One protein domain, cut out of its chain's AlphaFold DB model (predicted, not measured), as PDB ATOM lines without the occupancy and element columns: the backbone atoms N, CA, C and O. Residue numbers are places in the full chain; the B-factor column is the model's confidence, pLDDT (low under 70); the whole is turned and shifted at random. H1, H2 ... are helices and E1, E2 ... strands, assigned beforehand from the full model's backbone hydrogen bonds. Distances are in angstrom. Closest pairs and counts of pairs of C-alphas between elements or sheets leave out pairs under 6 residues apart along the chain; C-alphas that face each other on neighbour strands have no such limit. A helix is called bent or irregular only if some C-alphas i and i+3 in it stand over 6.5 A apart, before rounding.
ATOM      1  N   ILE A  12      92.748  53.112  73.296       80.25
ATOM      2  CA  ILE A  12      92.254  54.455  73.582       80.25
ATOM      3  C   ILE A  12      92.411  54.728  75.076       80.25
ATOM      4  O   ILE A  12      91.915  53.963  75.899       80.25
ATOM      5  N   ILE A  13      93.078  55.833  75.411       81.56
ATOM      6  CA  ILE A  13      92.933  56.490  76.714       81.56
ATOM      7  C   ILE A  13      91.914  57.603  76.518       81.56
ATOM      8  O   ILE A  13      92.106  58.459  75.651       81.56
ATOM      9  N   GLU A  14      90.831  57.581  77.290       84.00
ATOM     10  CA  GLU A  14      89.718  58.519  77.108       84.00
ATOM     11  C   GLU A  14      90.131  59.965  77.394       84.00
ATOM     12  O   GLU A  14      89.788  60.859  76.615       84.00
ATOM     13  N   ASP A  15      90.918  60.181  78.453       83.38
ATOM     14  CA  ASP A  15      91.409  61.502  78.832       83.38
ATOM     15  C   ASP A  15      92.790  61.459  79.507       83.38
ATOM     16  O   ASP A  15      92.928  61.068  80.665       83.38
ATOM     17  N   ILE A  16      93.824  61.918  78.794       83.00
ATOM     18  CA  ILE A  16      95.186  62.052  79.344       83.00
ATOM     19  C   ILE A  16      95.359  63.283  80.239       83.00
ATOM     20  O   ILE A  16      96.356  63.376  80.951       83.00
ATOM     21  N   SER A  17      94.421  64.235  80.190       83.88
ATOM     22  CA  SER A  17      94.448  65.419  81.053       83.88
ATOM     23  C   SER A  17      93.887  65.137  82.447       83.88
ATOM     24  O   SER A  17      94.105  65.930  83.361       83.88
ATOM     25  N   ASN A  18      93.184  64.010  82.614       86.38
ATOM     26  CA  ASN A  18      92.520  63.609  83.852       86.38
ATOM     27  C   ASN A  18      91.611  64.720  84.426       86.38
ATOM     28  O   ASN A  18      91.679  65.048  85.610       86.38
ATOM     29  N   GLY A  19      90.804  65.344  83.561       86.88
ATOM     30  CA  GLY A  19      89.867  66.414  83.909       86.88
ATOM     31  C   GLY A  19      90.484  67.803  84.104       86.88
ATOM     32  O   GLY A  19      89.765  68.726  84.482       86.88
ATOM     33  N   LEU A  20      91.790  67.981  83.868       85.19
ATOM     34  CA  LEU A  20      92.440  69.298  83.953       85.19
ATOM     35  C   LEU A  20      92.064  70.223  82.792       85.19
ATOM     36  O   LEU A  20      92.126  71.445  82.941       85.19
ATOM     37  N   GLU A  21      91.709  69.654  81.641       84.69
ATOM     38  CA  GLU A  21      91.232  70.400  80.482       84.69
ATOM     39  C   GLU A  21      89.705  70.469  80.465       84.69
ATOM     40  O   GLU A  21      89.005  69.569  80.926       84.69
ATOM     41  N   ARG A  22      89.159  71.535  79.867       84.44
ATOM     42  CA  ARG A  22      87.700  71.708  79.743       84.44
ATOM     43  C   ARG A  22      87.034  70.582  78.941       84.44
ATOM     44  O   ARG A  22      85.862  70.282  79.157       84.44
ATOM     45  N   PHE A  23      87.759  70.021  77.979       83.69
ATOM     46  CA  PHE A  23      87.315  68.904  77.157       83.69
ATOM     47  C   PHE A  23      88.340  67.771  77.263       83.69
ATOM     48  O   PHE A  23      89.536  68.064  77.246       83.69
ATOM     49  N   PRO A  24      87.893  66.504  77.325       83.25
ATOM     50  CA  PRO A  24      88.797  65.371  77.469       83.25
ATOM     51  C   PRO A  24      89.754  65.278  76.278       83.25
ATOM     52  O   PRO A  24      89.356  65.454  75.120       83.25
ATOM     53  N   VAL A  25      91.019  64.979  76.567       83.56
ATOM     54  CA  VAL A  25      92.062  64.813  75.554       83.56
ATOM     55  C   VAL A  25      92.314  63.326  75.358       83.56
ATOM     56  O   VAL A  25      93.068  62.703  76.103       83.56
ATOM     57  N   SER A  26      91.680  62.740  74.347       83.25
ATOM     58  CA  SER A  26      91.837  61.311  74.075       83.25
ATOM     59  C   SER A  26      93.153  61.004  73.362       83.25
ATOM     60  O   SER A  26      93.540  61.684  72.408       83.25
ATOM     61  N   LEU A  27      93.806  59.925  73.785       80.00
ATOM     62  CA  LEU A  27      94.999  59.379  73.144       80.00
ATOM     63  C   LEU A  27      94.635  58.084  72.428       80.00
ATOM     64  O   LEU A  27      94.093  57.169  73.041       80.00
ATOM     65  N   ILE A  28      94.949  58.013  71.138       79.19
ATOM     66  CA  ILE A  28      94.699  56.845  70.289       79.19
ATOM     67  C   ILE A  28      96.056  56.325  69.824       79.19
ATOM     68  O   ILE A  28      96.817  57.101  69.250       79.19
ATOM     69  N   TYR A  29      96.339  55.046  70.057       75.50
ATOM     70  CA  TYR A  29      97.604  54.400  69.694       75.50
ATOM     71  C   TYR A  29      97.370  52.981  69.161       75.50
ATOM     72  O   TYR A  29      96.338  52.366  69.451       75.50
ATOM     73  N   ASP A  30      98.314  52.478  68.366       70.88
ATOM     74  CA  ASP A  30      98.153  51.232  67.606       70.88
ATOM     75  C   ASP A  30      99.015  50.088  68.189       70.88
ATOM     76  O   ASP A  30      98.654  48.918  68.049       70.88
ATOM     77  N   GLU A  31     100.106  50.387  68.910       70.12
ATOM     78  CA  GLU A  31     100.991  49.370  69.506       70.12
ATOM     79  C   GLU A  31     101.264  49.585  71.009       70.12
ATOM     80  O   GLU A  31     101.455  50.695  71.481       70.12
ATOM     81  N   ILE A  32     101.376  48.514  71.806       66.69
ATOM     82  CA  ILE A  32     101.658  48.622  73.260       66.69
ATOM     83  C   ILE A  32     103.031  49.262  73.541       66.69
ATOM     84  O   ILE A  32     103.208  49.936  74.553       66.69
ATOM     85  N   LYS A  33     104.007  49.102  72.641       64.19
ATOM     86  CA  LYS A  33     105.322  49.746  72.776       64.19
ATOM     87  C   LYS A  33     105.216  51.275  72.746       64.19
ATOM     88  O   LYS A  33     105.940  51.954  73.469       64.19
ATOM     89  N   GLU A  34     104.265  51.799  71.979       64.62
ATOM     90  CA  GLU A  34     103.954  53.223  71.940       64.62
ATOM     91  C   GLU A  34     103.435  53.720  73.289       64.62
ATOM     92  O   GLU A  34     103.781  54.816  73.713       64.62
ATOM     93  N   PHE A  35     102.654  52.904  74.001       63.91
ATOM     94  CA  PHE A  35     102.113  53.254  75.313       63.91
ATOM     95  C   PHE A  35     103.204  53.463  76.374       63.91
ATOM     96  O   PHE A  35     103.119  54.404  77.157       63.91
ATOM     97  N   GLU A  36     104.254  52.639  76.388       63.75
ATOM     98  CA  GLU A  36     105.385  52.827  77.313       63.75
ATOM     99  C   GLU A  36     106.228  54.057  76.954       63.75
ATOM    100  O   GLU A  36     106.679  54.789  77.837       63.75
ATOM    101  N   GLU A  37     106.391  54.351  75.660       62.44
ATOM    102  CA  GLU A  37     106.949  55.634  75.232       62.44
ATOM    103  C   GLU A  37     106.060  56.780  75.745       62.44
ATOM    104  O   GLU A  37     106.561  57.687  76.400       62.44
ATOM    105  N   LEU A  38     104.736  56.697  75.574       60.19
ATOM    106  CA  LEU A  38     103.744  57.693  76.014       60.19
ATOM    107  C   LEU A  38     103.678  57.879  77.539       60.19
ATOM    108  O   LEU A  38     103.426  58.987  78.015       60.19
ATOM    109  N   ARG A  39     103.958  56.840  78.323       60.44
ATOM    110  CA  ARG A  39     104.041  56.925  79.786       60.44
ATOM    111  C   ARG A  39     105.312  57.638  80.257       60.44
ATOM    112  O   ARG A  39     105.284  58.342  81.262       60.44
ATOM    113  N   ASN A  40     106.410  57.506  79.514       57.94
ATOM    114  CA  ASN A  40     107.659  58.230  79.787       57.94
ATOM    115  C   ASN A  40     107.618  59.701  79.337       57.94
ATOM    116  O   ASN A  40     108.527  60.470  79.644       57.94
ATOM    117  N   ILE A  41     106.569  60.084  78.611       59.62
ATOM    118  CA  ILE A  41     106.417  61.386  77.964       59.62
ATOM    119  C   ILE A  41     105.807  62.442  78.891       59.62
ATOM    120  O   ILE A  41     106.245  63.587  78.875       59.62
ATOM    121  N   PHE A  42     104.804  62.075  79.688       62.12
ATOM    122  CA  PHE A  42     104.248  62.946  80.716       62.12
ATOM    123  C   PHE A  42     104.346  62.218  82.042       62.12
ATOM    124  O   PHE A  42     103.483  61.419  82.394       62.12
ATOM    125  N   TYR A  43     105.382  62.535  82.812       73.31
ATOM    126  CA  TYR A  43     105.354  62.199  84.229       73.31
ATOM    127  C   TYR A  43     104.192  62.935  84.923       73.31
ATOM    128  O   TYR A  43     103.596  62.412  85.863       73.31
ATOM    129  N   LYS A  44     103.834  64.137  84.437       85.31
ATOM    130  CA  LYS A  44     102.720  64.937  84.958       85.31
ATOM    131  C   LYS A  44     102.077  65.818  83.879       85.31
ATOM    132  O   LYS A  44     102.766  66.614  83.246       85.31
ATOM    133  N   TYR A  45     100.754  65.733  83.731       87.69
ATOM    134  CA  TYR A  45      99.983  66.676  82.914       87.69
ATOM    135  C   TYR A  45      99.757  67.991  83.678       87.69
ATOM    136  O   TYR A  45      99.448  67.968  84.873       87.69
ATOM    137  N   VAL A  46      99.900  69.133  83.007       89.81
ATOM    138  CA  VAL A  46      99.586  70.468  83.554       89.81
ATOM    139  C   VAL A  46      98.811  71.287  82.534       89.81
ATOM    140  O   VAL A  46      99.043  71.126  81.346       89.81
ATOM    141  N   ASN A  47      97.918  72.172  82.981       88.25
ATOM    142  CA  ASN A  47      97.233  73.105  82.075       88.25
ATOM    143  C   ASN A  47      98.051  74.402  81.873       88.25
ATOM    144  O   ASN A  47      98.147  74.915  80.768       88.25
ATOM    145  N   ASN A  48      98.751  74.857  82.921       90.25
ATOM    146  CA  ASN A  48      99.586  76.063  82.902       90.25
ATOM    147  C   ASN A  48     101.067  75.728  83.139       90.25
ATOM    148  O   ASN A  48     101.394  74.694  83.730       90.25
ATOM    149  N   CYS A  49     101.965  76.627  82.723       90.56
ATOM    150  CA  CYS A  49     103.394  76.502  83.019       90.56
ATOM    151  C   CYS A  49     103.662  76.455  84.530       90.56
ATOM    152  O   CYS A  49     103.011  77.142  85.316       90.56
ATOM    153  N   VAL A  50     104.667  75.674  84.932       91.12
ATOM    154  CA  VAL A  50     105.081  75.542  86.336       91.12
ATOM    155  C   VAL A  50     106.494  76.076  86.535       91.12
ATOM    156  O   VAL A  50     107.390  75.805  85.736       91.12
ATOM    157  N   THR A  51     106.713  76.830  87.607       87.06
ATOM    158  CA  THR A  51     108.042  77.304  88.005       87.06
ATOM    159  C   THR A  51     108.657  76.376  89.048       87.06
ATOM    160  O   THR A  51     107.962  75.718  89.825       87.06
ATOM    161  N   LEU A  52     109.989  76.314  89.078       73.38
ATOM    162  CA  LEU A  52     110.700  75.611  90.142       73.38
ATOM    163  C   LEU A  52     110.571  76.379  91.470       73.38
ATOM    164  O   LEU A  52     110.630  77.617  91.451       73.38
ATOM    165  N   PRO A  53     110.479  75.679  92.618       70.50
ATOM    166  CA  PRO A  53     110.470  76.312  93.933       70.50
ATOM    167  C   PRO A  53     111.629  77.307  94.090       70.50
ATOM    168  O   PRO A  53     112.775  76.988  93.775       70.50
ATOM    169  N   GLY A  54     111.329  78.523  94.554       64.31
ATOM    170  CA  GLY A  54     112.321  79.593  94.723       64.31
ATOM    171  C   GLY A  54     112.614  80.424  93.467       64.31
ATOM    172  O   GLY A  54     113.538  81.236  93.483       64.31
ATOM    173  N   THR A  55     111.849  80.250  92.386       64.94
ATOM    174  CA  THR A  55     111.871  81.158  91.228       64.94
ATOM    175  C   THR A  55     110.650  82.071  91.291       64.94
ATOM    176  O   THR A  55     109.523  81.575  91.255       64.94
ATOM    177  N   LYS A  67      86.306  95.685  86.864       88.12
ATOM    178  CA  LYS A  67      85.305  94.715  87.368       88.12
ATOM    179  C   LYS A  67      84.241  94.357  86.330       88.12
ATOM    180  O   LYS A  67      83.364  93.546  86.600       88.12
ATOM    181  N   ASP A  68      84.341  94.961  85.158       86.56
ATOM    182  CA  ASP A  68      83.390  94.983  84.051       86.56
ATOM    183  C   ASP A  68      83.984  94.328  82.794       86.56
ATOM    184  O   ASP A  68      83.780  94.807  81.689       86.56
ATOM    185  N   ASP A  69      84.802  93.284  82.961       80.19
ATOM    186  CA  ASP A  69      85.504  92.608  81.853       80.19
ATOM    187  C   ASP A  69      86.325  93.563  80.953       80.19
ATOM    188  O   ASP A  69      86.491  93.355  79.754       80.19
ATOM    189  N   CYS A  70      86.862  94.632  81.554       81.81
ATOM    190  CA  CYS A  70      87.636  95.673  80.869       81.81
ATOM    191  C   CYS A  70      86.862  96.416  79.765       81.81
ATOM    192  O   CYS A  70      87.490  96.983  78.868       81.81
ATOM    193  N   GLU A  71      85.526  96.443  79.816       79.25
ATOM    194  CA  GLU A  71      84.701  97.191  78.859       79.25
ATOM    195  C   GLU A  71      84.938  98.708  78.948       79.25
ATOM    196  O   GLU A  71      84.910  99.403  77.925       79.25
ATOM    197  N   SER A  72      85.241  99.208  80.149       79.56
ATOM    198  CA  SER A  72      85.592 100.604  80.413       79.56
ATOM    199  C   SER A  72      86.685 101.154  79.482       79.56
ATOM    200  O   SER A  72      87.732 100.540  79.253       79.56
ATOM    201  N   GLU A  73      86.464 102.375  78.988       71.81
ATOM    202  CA  GLU A  73      87.384 103.106  78.102       71.81
ATOM    203  C   GLU A  73      88.768 103.330  78.738       71.81
ATOM    204  O   GLU A  73      89.779 103.225  78.044       71.81
ATOM    205  N   ASP A  74      88.819 103.531  80.059       78.50
ATOM    206  CA  ASP A  74      90.036 103.865  80.813       78.50
ATOM    207  C   ASP A  74      90.852 102.640  81.269       78.50
ATOM    208  O   ASP A  74      91.761 102.747  82.097       78.50
ATOM    209  N   CYS A  75      90.559 101.445  80.747       84.00
ATOM    210  CA  CYS A  75      91.320 100.249  81.093       84.00
ATOM    211  C   CYS A  75      92.768 100.334  80.569       84.00
ATOM    212  O   CYS A  75      93.016 100.354  79.359       84.00
ATOM    213  N   GLY A  76      93.747 100.281  81.482       77.19
ATOM    214  CA  GLY A  76      95.178 100.273  81.150       77.19
ATOM    215  C   GLY A  76      95.610  99.126  80.219       77.19
ATOM    216  O   GLY A  76      96.553  99.281  79.437       77.19
ATOM    217  N   CYS A  77      94.906  97.986  80.255       78.44
ATOM    218  CA  CYS A  77      95.154  96.855  79.354       78.44
ATOM    219  C   CYS A  77      94.772  97.211  77.911       78.44
ATOM    220  O   CYS A  77      95.521  96.929  76.971       78.44
ATOM    221  N   LYS A  78      93.613  97.865  77.744       77.44
ATOM    222  CA  LYS A  78      93.043  98.266  76.452       77.44
ATOM    223  C   LYS A  78      93.837  99.410  75.828       77.44
ATOM    224  O   LYS A  78      94.116  99.362  74.634       77.44
ATOM    225  N   SER A  79      94.231 100.409  76.614       71.75
ATOM    226  CA  SER A  79      94.910 101.603  76.094       71.75
ATOM    227  C   SER A  79      96.302 101.313  75.524       71.75
ATOM    228  O   SER A  79      96.733 101.989  74.592       71.75
ATOM    229  N   THR A  80      96.993 100.287  76.036       68.19
ATOM    230  CA  THR A  80      98.367  99.984  75.609       68.19
ATOM    231  C   THR A  80      98.415  99.195  74.294       68.19
ATOM    232  O   THR A  80      99.258  99.478  73.444       68.19
ATOM    233  N   HIS A  81      97.529  98.210  74.106       67.44
ATOM    234  CA  HIS A  81      97.595  97.292  72.956       67.44
ATOM    235  C   HIS A  81      96.239  96.944  72.320       67.44
ATOM    236  O   HIS A  81      96.217  96.245  71.312       67.44
ATOM    237  N   GLY A  82      95.110  97.414  72.857       75.06
ATOM    238  CA  GLY A  82      93.770  96.984  72.443       75.06
ATOM    239  C   GLY A  82      93.456  95.524  72.805       75.06
ATOM    240  O   GLY A  82      94.215  94.849  73.499       75.06
ATOM    241  N   PHE A  83      92.314  95.016  72.331       77.81
ATOM    242  CA  PHE A  83      91.907  93.627  72.566       77.81
ATOM    243  C   PHE A  83      92.453  92.692  71.491       77.81
ATOM    244  O   PHE A  83      92.020  92.754  70.339       77.81
ATOM    245  N   PHE A  84      93.342  91.775  71.870       76.81
ATOM    246  CA  PHE A  84      93.851  90.736  70.968       76.81
ATOM    247  C   PHE A  84      92.770  89.740  70.532       76.81
ATOM    248  O   PHE A  84      92.844  89.204  69.428       76.81
ATOM    249  N   TYR A  85      91.745  89.522  71.358       79.38
ATOM    250  CA  TYR A  85      90.619  88.635  71.073       79.38
ATOM    251  C   TYR A  85      89.294  89.378  71.218       79.38
ATOM    252  O   TYR A  85      89.134  90.238  72.076       79.38
ATOM    253  N   VAL A  86      88.340  89.017  70.371       78.69
ATOM    254  CA  VAL A  86      86.933  89.423  70.444       78.69
ATOM    255  C   VAL A  86      86.068  88.172  70.604       78.69
ATOM    256  O   VAL A  86      86.550  87.048  70.457       78.69
ATOM    257  N   SER A  87      84.760  88.333  70.817       75.62
ATOM    258  CA  SER A  87      83.809  87.213  70.977       75.62
ATOM    259  C   SER A  87      83.829  86.173  69.842       75.62
ATOM    260  O   SER A  87      83.353  85.051  70.008       75.62
ATOM    261  N   ARG A  88      84.391  86.523  68.678       71.88
ATOM    262  CA  ARG A  88      84.532  85.650  67.502       71.88
ATOM    263  C   ARG A  88      85.934  85.045  67.305       71.88
ATOM    264  O   ARG A  88      86.139  84.387  66.288       71.88
ATOM    265  N   GLY A  89      86.870  85.230  68.238       79.25
ATOM    266  CA  GLY A  89      88.258  84.756  68.136       79.25
ATOM    267  C   GLY A  89      89.263  85.905  68.038       79.25
ATOM    268  O   GLY A  89      88.996  86.997  68.531       79.25
ATOM    269  N   LEU A  90      90.427  85.669  67.425       80.19
ATOM    270  CA  LEU A  90      91.469  86.689  67.280       80.19
ATOM    271  C   LEU A  90      90.911  87.936  66.583       80.19
ATOM    272  O   LEU A  90      90.254  87.842  65.541       80.19
ATOM    273  N   ASN A  91      91.177  89.102  67.160       79.19
ATOM    274  CA  ASN A  91      90.739  90.374  66.615       79.19
ATOM    275  C   ASN A  91      91.356  90.568  65.211       79.19
ATOM    276  O   ASN A  91      92.584  90.517  65.072       79.19
ATOM    277  N   PRO A  92      90.541  90.794  64.159       77.12
ATOM    278  CA  PRO A  92      91.026  90.922  62.787       77.12
ATOM    279  C   PRO A  92      92.092  91.997  62.570       77.12
ATOM    280  O   PRO A  92      92.895  91.857  61.648       77.12
ATOM    281  N   ALA A  93      92.149  93.024  63.425       74.19
ATOM    282  CA  ALA A  93      93.214  94.025  63.403       74.19
ATOM    283  C   ALA A  93      94.622  93.400  63.522       74.19
ATOM    284  O   ALA A  93      95.566  93.906  62.924       74.19
ATOM    285  N   PHE A  94      94.752  92.257  64.207       67.06
ATOM    286  CA  PHE A  94      96.019  91.537  64.400       67.06
ATOM    287  C   PHE A  94      96.269  90.435  63.360       67.06
ATOM    288  O   PHE A  94      97.362  89.879  63.298       67.06
ATOM    289  N   LEU A  95      95.291  90.120  62.501       63.31
ATOM    290  CA  LEU A  95      95.440  89.113  61.439       63.31
ATOM    291  C   LEU A  95      96.219  89.625  60.212       63.31
ATOM    292  O   LEU A  95      96.416  88.863  59.263       63.31
ATOM    293  N   GLN A  96      96.661  90.888  60.207       56.94
ATOM    294  CA  GLN A  96      97.388  91.487  59.080       56.94
ATOM    295  C   GLN A  96      98.845  91.005  58.962       56.94
ATOM    296  O   GLN A  96      99.427  91.088  57.880       56.94
ATOM    297  N   GLU A 125      91.066  80.986  65.898       81.00
ATOM    298  CA  GLU A 125      90.644  80.358  67.141       81.00
ATOM    299  C   GLU A 125      91.846  79.881  67.964       81.00
ATOM    300  O   GLU A 125      92.807  79.332  67.422       81.00
ATOM    301  N   PHE A 126      91.778  80.084  69.280       82.38
ATOM    302  CA  PHE A 126      92.759  79.546  70.213       82.38
ATOM    303  C   PHE A 126      92.701  78.011  70.238       82.38
ATOM    304  O   PHE A 126      91.618  77.423  70.192       82.38
ATOM    305  N   VAL A 127      93.869  77.368  70.314       83.75
ATOM    306  CA  VAL A 127      93.986  75.902  70.333       83.75
ATOM    307  C   VAL A 127      94.381  75.418  71.721       83.75
ATOM    308  O   VAL A 127      93.576  74.789  72.398       83.75
ATOM    309  N   CYS A 128      95.617  75.694  72.131       83.88
ATOM    310  CA  CYS A 128      96.155  75.368  73.447       83.88
ATOM    311  C   CYS A 128      97.441  76.165  73.685       83.88
ATOM    312  O   CYS A 128      98.054  76.669  72.736       83.88
ATOM    313  N   GLU A 129      97.856  76.262  74.944       88.25
ATOM    314  CA  GLU A 129      99.159  76.815  75.306       88.25
ATOM    315  C   GLU A 129     100.288  75.818  75.033       88.25
ATOM    316  O   GLU A 129     100.060  74.615  74.900       88.25
ATOM    317  N   TYR A 130     101.527  76.308  75.014       90.19
ATOM    318  CA  TYR A 130     102.709  75.457  75.122       90.19
ATOM    319  C   TYR A 130     103.163  75.431  76.583       90.19
ATOM    320  O   TYR A 130     104.025  76.214  76.979       90.19
ATOM    321  N   ALA A 131     102.537  74.577  77.394       91.31
ATOM    322  CA  ALA A 131     102.764  74.561  78.835       91.31
ATOM    323  C   ALA A 131     103.790  73.501  79.241       91.31
ATOM    324  O   ALA A 131     103.752  72.365  78.760       91.31
ATOM    325  N   GLY A 132     104.674  73.870  80.169       91.81
ATOM    326  CA  GLY A 132     105.626  72.956  80.788       91.81
ATOM    327  C   GLY A 132     106.424  73.587  81.924       91.81
ATOM    328  O   GLY A 132     106.003  74.584  82.513       91.81
ATOM    329  N   GLU A 133     107.578  73.010  82.251       91.81
ATOM    330  CA  GLU A 133     108.470  73.575  83.265       91.81
ATOM    331  C   GLU A 133     109.161  74.834  82.735       91.81
ATOM    332  O   GLU A 133     109.837  74.794  81.706       91.81
ATOM    333  N   ILE A 134     109.073  75.942  83.468       91.88
ATOM    334  CA  ILE A 134     109.897  77.119  83.199       91.88
ATOM    335  C   ILE A 134     111.289  76.864  83.771       91.88
ATOM    336  O   ILE A 134     111.475  76.739  84.984       91.88
ATOM    337  N   ILE A 135     112.286  76.809  82.889       91.31
ATOM    338  CA  ILE A 135     113.665  76.480  83.245       91.31
ATOM    339  C   ILE A 135     114.634  77.618  82.921       91.31
ATOM    340  O   ILE A 135     114.538  78.328  81.913       91.31
ATOM    341  N   LYS A 136     115.643  77.775  83.784       90.75
ATOM    342  CA  LYS A 136     116.742  78.722  83.559       90.75
ATOM    343  C   LYS A 136     117.550  78.326  82.323       90.75
ATOM    344  O   LYS A 136     117.642  77.149  81.976       90.75
ATOM    345  N   THR A 137     118.209  79.309  81.711       91.25
ATOM    346  CA  THR A 137     119.004  79.123  80.484       91.25
ATOM    347  C   THR A 137     120.038  78.000  80.601       91.25
ATOM    348  O   THR A 137     120.188  77.217  79.666       91.25
ATOM    349  N   ASP A 138     120.725  77.873  81.738       91.06
ATOM    350  CA  ASP A 138     121.726  76.812  81.914       91.06
ATOM    351  C   ASP A 138     121.085  75.431  82.089       91.06
ATOM    352  O   ASP A 138     121.602  74.436  81.579       91.06
ATOM    353  N   GLY A 139     119.905  75.373  82.717       91.06
ATOM    354  CA  GLY A 139     119.081  74.165  82.770       91.06
ATOM    355  C   GLY A 139     118.646  73.717  81.375       91.06
ATOM    356  O   GLY A 139     118.821  72.550  81.033       91.06
ATOM    357  N   ALA A 140     118.172  74.655  80.548       92.31
ATOM    358  CA  ALA A 140     117.775  74.392  79.167       92.31
ATOM    359  C   ALA A 140     118.941  73.872  78.317       92.31
ATOM    360  O   ALA A 140     118.809  72.852  77.643       92.31
ATOM    361  N   LYS A 141     120.112  74.520  78.391       94.50
ATOM    362  CA  LYS A 141     121.321  74.066  77.686       94.50
ATOM    363  C   LYS A 141     121.714  72.650  78.093       94.50
ATOM    364  O   LYS A 141     121.968  71.825  77.224       94.50
ATOM    365  N   ARG A 142     121.746  72.363  79.400       94.69
ATOM    366  CA  ARG A 142     122.111  71.037  79.914       94.69
ATOM    367  C   ARG A 142     121.143  69.963  79.420       94.69
ATOM    368  O   ARG A 142     121.598  68.955  78.895       94.69
ATOM    369  N   ARG A 143     119.830  70.196  79.541       93.19
ATOM    370  CA  ARG A 143     118.801  69.255  79.064       93.19
ATOM    371  C   ARG A 143     118.904  69.031  77.550       93.19
ATOM    372  O   ARG A 143     118.878  67.887  77.112       93.19
ATOM    373  N   TRP A 144     119.132  70.090  76.769       93.56
ATOM    374  CA  TRP A 144     119.341  69.979  75.322       93.56
ATOM    375  C   TRP A 144     120.576  69.142  74.953       93.56
ATOM    376  O   TRP A 144     120.481  68.285  74.078       93.56
ATOM    377  N   ILE A 145     121.720  69.368  75.612       94.31
ATOM    378  CA  ILE A 145     122.949  68.591  75.374       94.31
ATOM    379  C   ILE A 145     122.696  67.112  75.675       94.31
ATOM    380  O   ILE A 145     122.955  66.272  74.819       94.31
ATOM    381  N   THR A 146     122.118  66.801  76.839       92.56
ATOM    382  CA  THR A 146     121.817  65.419  77.233       92.56
ATOM    383  C   THR A 146     120.858  64.735  76.258       92.56
ATOM    384  O   THR A 146     121.122  63.609  75.843       92.56
ATOM    385  N   ALA A 147     119.773  65.404  75.850       88.94
ATOM    386  CA  ALA A 147     118.833  64.850  74.875       88.94
ATOM    387  C   ALA A 147     119.521  64.595  73.524       88.94
ATOM    388  O   ALA A 147     119.347  63.540  72.917       88.94
ATOM    389  N   LYS A 148     120.374  65.525  73.078       90.44
ATOM    390  CA  LYS A 148     121.149  65.383  71.842       90.44
ATOM    391  C   LYS A 148     122.117  64.198  71.897       90.44
ATOM    392  O   LYS A 148     122.186  63.445  70.931       90.44
ATOM    393  N   GLU A 149     122.845  64.023  72.997       93.50
ATOM    394  CA  GLU A 149     123.776  62.901  73.200       93.50
ATOM    395  C   GLU A 149     123.059  61.546  73.198       93.50
ATOM    396  O   GLU A 149     123.578  60.571  72.660       93.50
ATOM    397  N   LYS A 150     121.841  61.497  73.745       89.06
ATOM    398  CA  LYS A 150     120.993  60.299  73.767       89.06
ATOM    399  C   LYS A 150     120.170  60.083  72.496       89.06
ATOM    400  O   LYS A 150     119.469  59.080  72.398       89.06
ATOM    401  N   ASN A 151     120.249  60.997  71.527       85.44
ATOM    402  CA  ASN A 151     119.409  61.000  70.327       85.44
ATOM    403  C   ASN A 151     117.893  61.009  70.643       85.44
ATOM    404  O   ASN A 151     117.083  60.401  69.937       85.44
ATOM    405  N   GLU A 152     117.521  61.699  71.722       84.00
ATOM    406  CA  GLU A 152     116.144  61.946  72.148       84.00
ATOM    407  C   GLU A 152     115.567  63.192  71.453       84.00
ATOM    408  O   GLU A 152     116.274  64.016  70.865       84.00
ATOM    409  N   ASP A 153     114.245  63.331  71.507       79.69
ATOM    410  CA  ASP A 153     113.559  64.488  70.941       79.69
ATOM    411  C   ASP A 153     113.707  65.733  71.827       79.69
ATOM    412  O   ASP A 153     113.795  65.647  73.049       79.69
ATOM    413  N   ASN A 154     113.704  66.911  71.199       86.44
ATOM    414  CA  ASN A 154     113.805  68.192  71.891       86.44
ATOM    415  C   ASN A 154     112.453  68.912  71.905       86.44
ATOM    416  O   ASN A 154     111.929  69.254  70.842       86.44
ATOM    417  N   TYR A 155     111.960  69.207  73.104       88.00
ATOM    418  CA  TYR A 155     110.717  69.943  73.331       88.00
ATOM    419  C   TYR A 155     110.946  71.309  73.991       88.00
ATOM    420  O   TYR A 155     110.002  72.003  74.341       88.00
ATOM    421  N   ILE A 156     112.198  71.739  74.163       91.75
ATOM    422  CA  ILE A 156     112.480  73.021  74.804       91.75
ATOM    423  C   ILE A 156     112.094  74.162  73.856       91.75
ATOM    424  O   ILE A 156     112.687  74.329  72.785       91.75
ATOM    425  N   LEU A 157     111.136  74.984  74.282       92.81
ATOM    426  CA  LEU A 157     110.757  76.232  73.632       92.81
ATOM    427  C   LEU A 157     111.485  77.400  74.303       92.81
ATOM    428  O   LEU A 157     111.247  77.710  75.467       92.81
ATOM    429  N   CYS A 158     112.358  78.072  73.555       92.00
ATOM    430  CA  CYS A 158     113.063  79.269  74.013       92.00
ATOM    431  C   CYS A 158     112.412  80.521  73.416       92.00
ATOM    432  O   CYS A 158     112.618  80.824  72.238       92.00
ATOM    433  N   LEU A 159     111.679  81.267  74.233       90.81
ATOM    434  CA  LEU A 159     111.095  82.558  73.883       90.81
ATOM    435  C   LEU A 159     112.082  83.677  74.219       90.81
ATOM    436  O   LEU A 159     112.682  83.691  75.295       90.81
ATOM    437  N   LYS A 160     112.277  84.603  73.277       89.88
ATOM    438  CA  LYS A 160     113.031  85.842  73.484       89.88
ATOM    439  C   LYS A 160     112.124  87.013  73.149       89.88
ATOM    440  O   LYS A 160     111.816  87.235  71.982       89.88
ATOM    441  N   GLU A 161     111.722  87.749  74.167       85.31
ATOM    442  CA  GLU A 161     110.862  88.914  74.034       85.31
ATOM    443  C   GLU A 161     111.732  90.163  74.113       85.31
ATOM    444  O   GLU A 161     112.435  90.404  75.097       85.31
ATOM    445  N   HIS A 162     111.725  90.940  73.036       86.56
ATOM    446  CA  HIS A 162     112.465  92.189  72.951       86.56
ATOM    447  C   HIS A 162     111.561  93.312  73.455       86.56
ATOM    448  O   HIS A 162     110.590  93.673  72.795       86.56
ATOM    449  N   VAL A 163     111.868  93.849  74.634       83.44
ATOM    450  CA  VAL A 163     111.079  94.895  75.290       83.44
ATOM    451  C   VAL A 163     111.962  96.119  75.468       83.44
ATOM    452  O   VAL A 163     112.825  96.099  76.337       83.44
ATOM    453  N   LYS A 164     111.739  97.175  74.672       80.75
ATOM    454  CA  LYS A 164     112.511  98.439  74.673       80.75
ATOM    455  C   LYS A 164     114.025  98.207  74.855       80.75
ATOM    456  O   LYS A 164     114.692  97.864  73.885       80.75
ATOM    457  N   ASP A 165     114.526  98.307  76.088       86.12
ATOM    458  CA  ASP A 165     115.953  98.248  76.436       86.12
ATOM    459  C   ASP A 165     116.420  96.901  77.020       86.12
ATOM    460  O   ASP A 165     117.541  96.774  77.510       86.12
ATOM    461  N   ARG A 166     115.568  95.873  77.011       82.88
ATOM    462  CA  ARG A 166     115.881  94.555  77.576       82.88
ATOM    463  C   ARG A 166     115.352  93.413  76.724       82.88
ATOM    464  O   ARG A 166     114.353  93.528  76.020       82.88
ATOM    465  N   ILE A 167     116.021  92.272  76.835       85.88
ATOM    466  CA  ILE A 167     115.581  91.018  76.229       85.88
ATOM    467  C   ILE A 167     115.194  90.079  77.362       85.88
ATOM    468  O   ILE A 167     116.055  89.640  78.128       85.88
ATOM    469  N   LEU A 168     113.906  89.770  77.462       85.69
ATOM    470  CA  LEU A 168     113.402  88.756  78.378       85.69
ATOM    471  C   LEU A 168     113.534  87.395  77.698       85.69
ATOM    472  O   LEU A 168     113.213  87.243  76.519       85.69
ATOM    473  N   ARG A 169     114.067  86.406  78.417       87.81
ATOM    474  CA  ARG A 169     114.176  85.035  77.916       87.81
ATOM    475  C   ARG A 169     113.426  84.090  78.832       87.81
ATOM    476  O   ARG A 169     113.807  83.937  79.990       87.81
ATOM    477  N   THR A 170     112.482  83.368  78.248       90.06
ATOM    478  CA  THR A 170     111.708  82.327  78.921       90.06
ATOM    479  C   THR A 170     111.974  81.011  78.209       90.06
ATOM    480  O   THR A 170     111.795  80.918  76.997       90.06
ATOM    481  N   ASN A 171     112.450  79.999  78.934       92.75
ATOM    482  CA  ASN A 171     112.607  78.657  78.376       92.75
ATOM    483  C   ASN A 171     111.569  77.750  79.027       92.75
ATOM    484  O   ASN A 171     111.525  77.666  80.254       92.75
ATOM    485  N   ILE A 172     110.760  77.092  78.208       93.31
ATOM    486  CA  ILE A 172     109.704  76.178  78.635       93.31
ATOM    487  C   ILE A 172     110.094  74.783  78.168       93.31
ATOM    488  O   ILE A 172     110.399  74.590  76.991       93.31
ATOM    489  N   ASP A 173     110.094  73.819  79.079       91.88
ATOM    490  CA  ASP A 173     110.419  72.430  78.789       91.88
ATOM    491  C   ASP A 173     109.294  71.495  79.253       91.88
ATOM    492  O   ASP A 173     109.154  71.239  80.451       91.88
ATOM    493  N   PRO A 174     108.487  70.972  78.316       90.75
ATOM    494  CA  PRO A 174     107.394  70.071  78.623       90.75
ATOM    495  C   PRO A 174     107.814  68.593  78.651       90.75
ATOM    496  O   PRO A 174     106.945  67.726  78.668       90.75
ATOM    497  N   THR A 175     109.118  68.282  78.621       87.25
ATOM    498  CA  THR A 175     109.625  66.899  78.486       87.25
ATOM    499  C   THR A 175     109.148  65.962  79.600       87.25
ATOM    500  O   THR A 175     108.976  64.773  79.357       87.25
ATOM    501  N   HIS A 176     108.938  66.471  80.818       85.75
ATOM    502  CA  HIS A 176     108.450  65.668  81.949       85.75
ATOM    503  C   HIS A 176     107.119  66.167  82.510       85.75
ATOM    504  O   HIS A 176     106.289  65.365  82.947       85.75
ATOM    505  N   ILE A 177     106.918  67.485  82.508       88.81
ATOM    506  CA  ILE A 177     105.709  68.141  82.992       88.81
ATOM    507  C   ILE A 177     105.216  69.036  81.871       88.81
ATOM    508  O   ILE A 177     105.902  69.997  81.547       88.81
ATOM    509  N   GLY A 178     104.056  68.749  81.289       89.62
ATOM    510  CA  GLY A 178     103.558  69.531  80.161       89.62
ATOM    511  C   GLY A 178     102.108  69.252  79.804       89.62
ATOM    512  O   GLY A 178     101.436  68.465  80.468       89.62
ATOM    513  N   ASN A 179     101.635  69.913  78.750       88.31
ATOM    514  CA  ASN A 179     100.288  69.735  78.212       88.31
ATOM    515  C   ASN A 179     100.299  69.121  76.802       88.31
ATOM    516  O   ASN A 179     101.344  68.782  76.235       88.31
ATOM    517  N   VAL A 180      99.113  69.035  76.197       85.31
ATOM    518  CA  VAL A 180      98.927  68.529  74.828       85.31
ATOM    519  C   VAL A 180      99.660  69.361  73.759       85.31
ATOM    520  O   VAL A 180     100.099  68.814  72.744       85.31
ATOM    521  N   GLY A 181      99.869  70.663  73.985       82.81
ATOM    522  CA  GLY A 181     100.541  71.575  73.053       82.81
ATOM    523  C   GLY A 181     101.983  71.176  72.734       82.81
ATOM    524  O   GLY A 181     102.443  71.352  71.602       82.81
ATOM    525  N   SER A 182     102.659  70.512  73.674       76.06
ATOM    526  CA  SER A 182     104.011  69.957  73.504       76.06
ATOM    527  C   SER A 182     104.144  68.968  72.337       76.06
ATOM    528  O   SER A 182     105.237  68.778  71.802       76.06
ATOM    529  N   ARG A 183     103.029  68.361  71.907       71.31
ATOM    530  CA  ARG A 183     102.956  67.381  70.811       71.31
ATOM    531  C   ARG A 183     102.598  67.980  69.458       71.31
ATOM    532  O   ARG A 183     102.636  67.278  68.454       71.31
ATOM    533  N   SER A 184     102.284  69.271  69.414       61.91
ATOM    534  CA  SER A 184     101.973  69.968  68.160       61.91
ATOM    535  C   SER A 184     103.225  70.489  67.448       61.91
ATOM    536  O   SER A 184     103.176  70.802  66.261       61.91
TER     537      SER A 184
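This is residues 12 to 55, 67 to 96 and 125 to 184 of the 193 residues of the protein "Histone-lysine n-methyltransferase setmar" of Rhizophagus irregularis (strain DAOM 181602 / DAOM 197198 / MUCL 43194) (UniProt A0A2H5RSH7). A small twisted sheet, mostly the long hairpin of E3 and E4 with short E2 beside E4, has H3 over one face and tiny H4 over the opposite face. H1 lies toward one end of the longest axis, and H2 with the loops of residues 67 to 96 makes a separate piece toward the other. The printed part has 134 residues, with four named helices and four named strands in the order E1 H1 H2 E2 H3 E3 E4 H4; the sheet, E2 E4 E3, is antiparallel. The class is mixed, helices and strands, with under half of the residues in named elements. The whole is loose, with a radius of gyration of the C-alphas of 18.7 A and spans of 56 by 39 by 33 A.

E4, residues 166 to 178, is the inner strand and bends by 102 degrees at residue 175. E3, residues 157 to 163, forms a hairpin with it; N 159 and O 170 are 2.8 A apart, within hydrogen-bond range. E2, residues 132 to 135, is its antiparallel neighbour, with N 135 and O 171 at 2.9 A. H3, residues 137 to 149, lies over E4 at a height of 10.4 A over the sheet, and only just not over E2, on which 2 of its C-alphas fall; the closest C-alphas of H3 and E4, Ala 140 and Asn 171, are 6.7 A apart. E2, H3 and E3 make a split strand-helix-strand unit, two strands running the same way with E4 between them, and its crossover is right-handed. H4, residues 180 to 183, is on the opposite face, over E4. H1, residues 32 to 41, only grazes the sheet with residues 40 to 41. H2, residues 76 to 81, is not on the sheet; 0 of its 2 O i to N i+4 pairs and 0 of its 3 O i to N i+3 pairs are within hydrogen-bond range. Every O i to N i+4 pair is within range in H1 and H3, and H4 is too short for one.

E1, residues 27 to 29, begins at C-alpha 27 (94.999, 59.379, 73.144) and pairs with no named strand. E4 measures 28.0 A, E3 18.7 A and H3 18.4 A. H4 ends at C-alpha 183 (102.956, 67.381, 70.811).

The C-alphas of Ile 32 and Asp 74, the two farthest apart, are 57.0 A apart. Residues 56 to 66 and 97 to 124 are not printed, with C-alpha gaps of 30.1 A and 15.3 A. Of the links that are printed whole, none is long. Mean pLDDT of the printed part is 81.6; it is under 70 in 19 residues, among them 32 to 42.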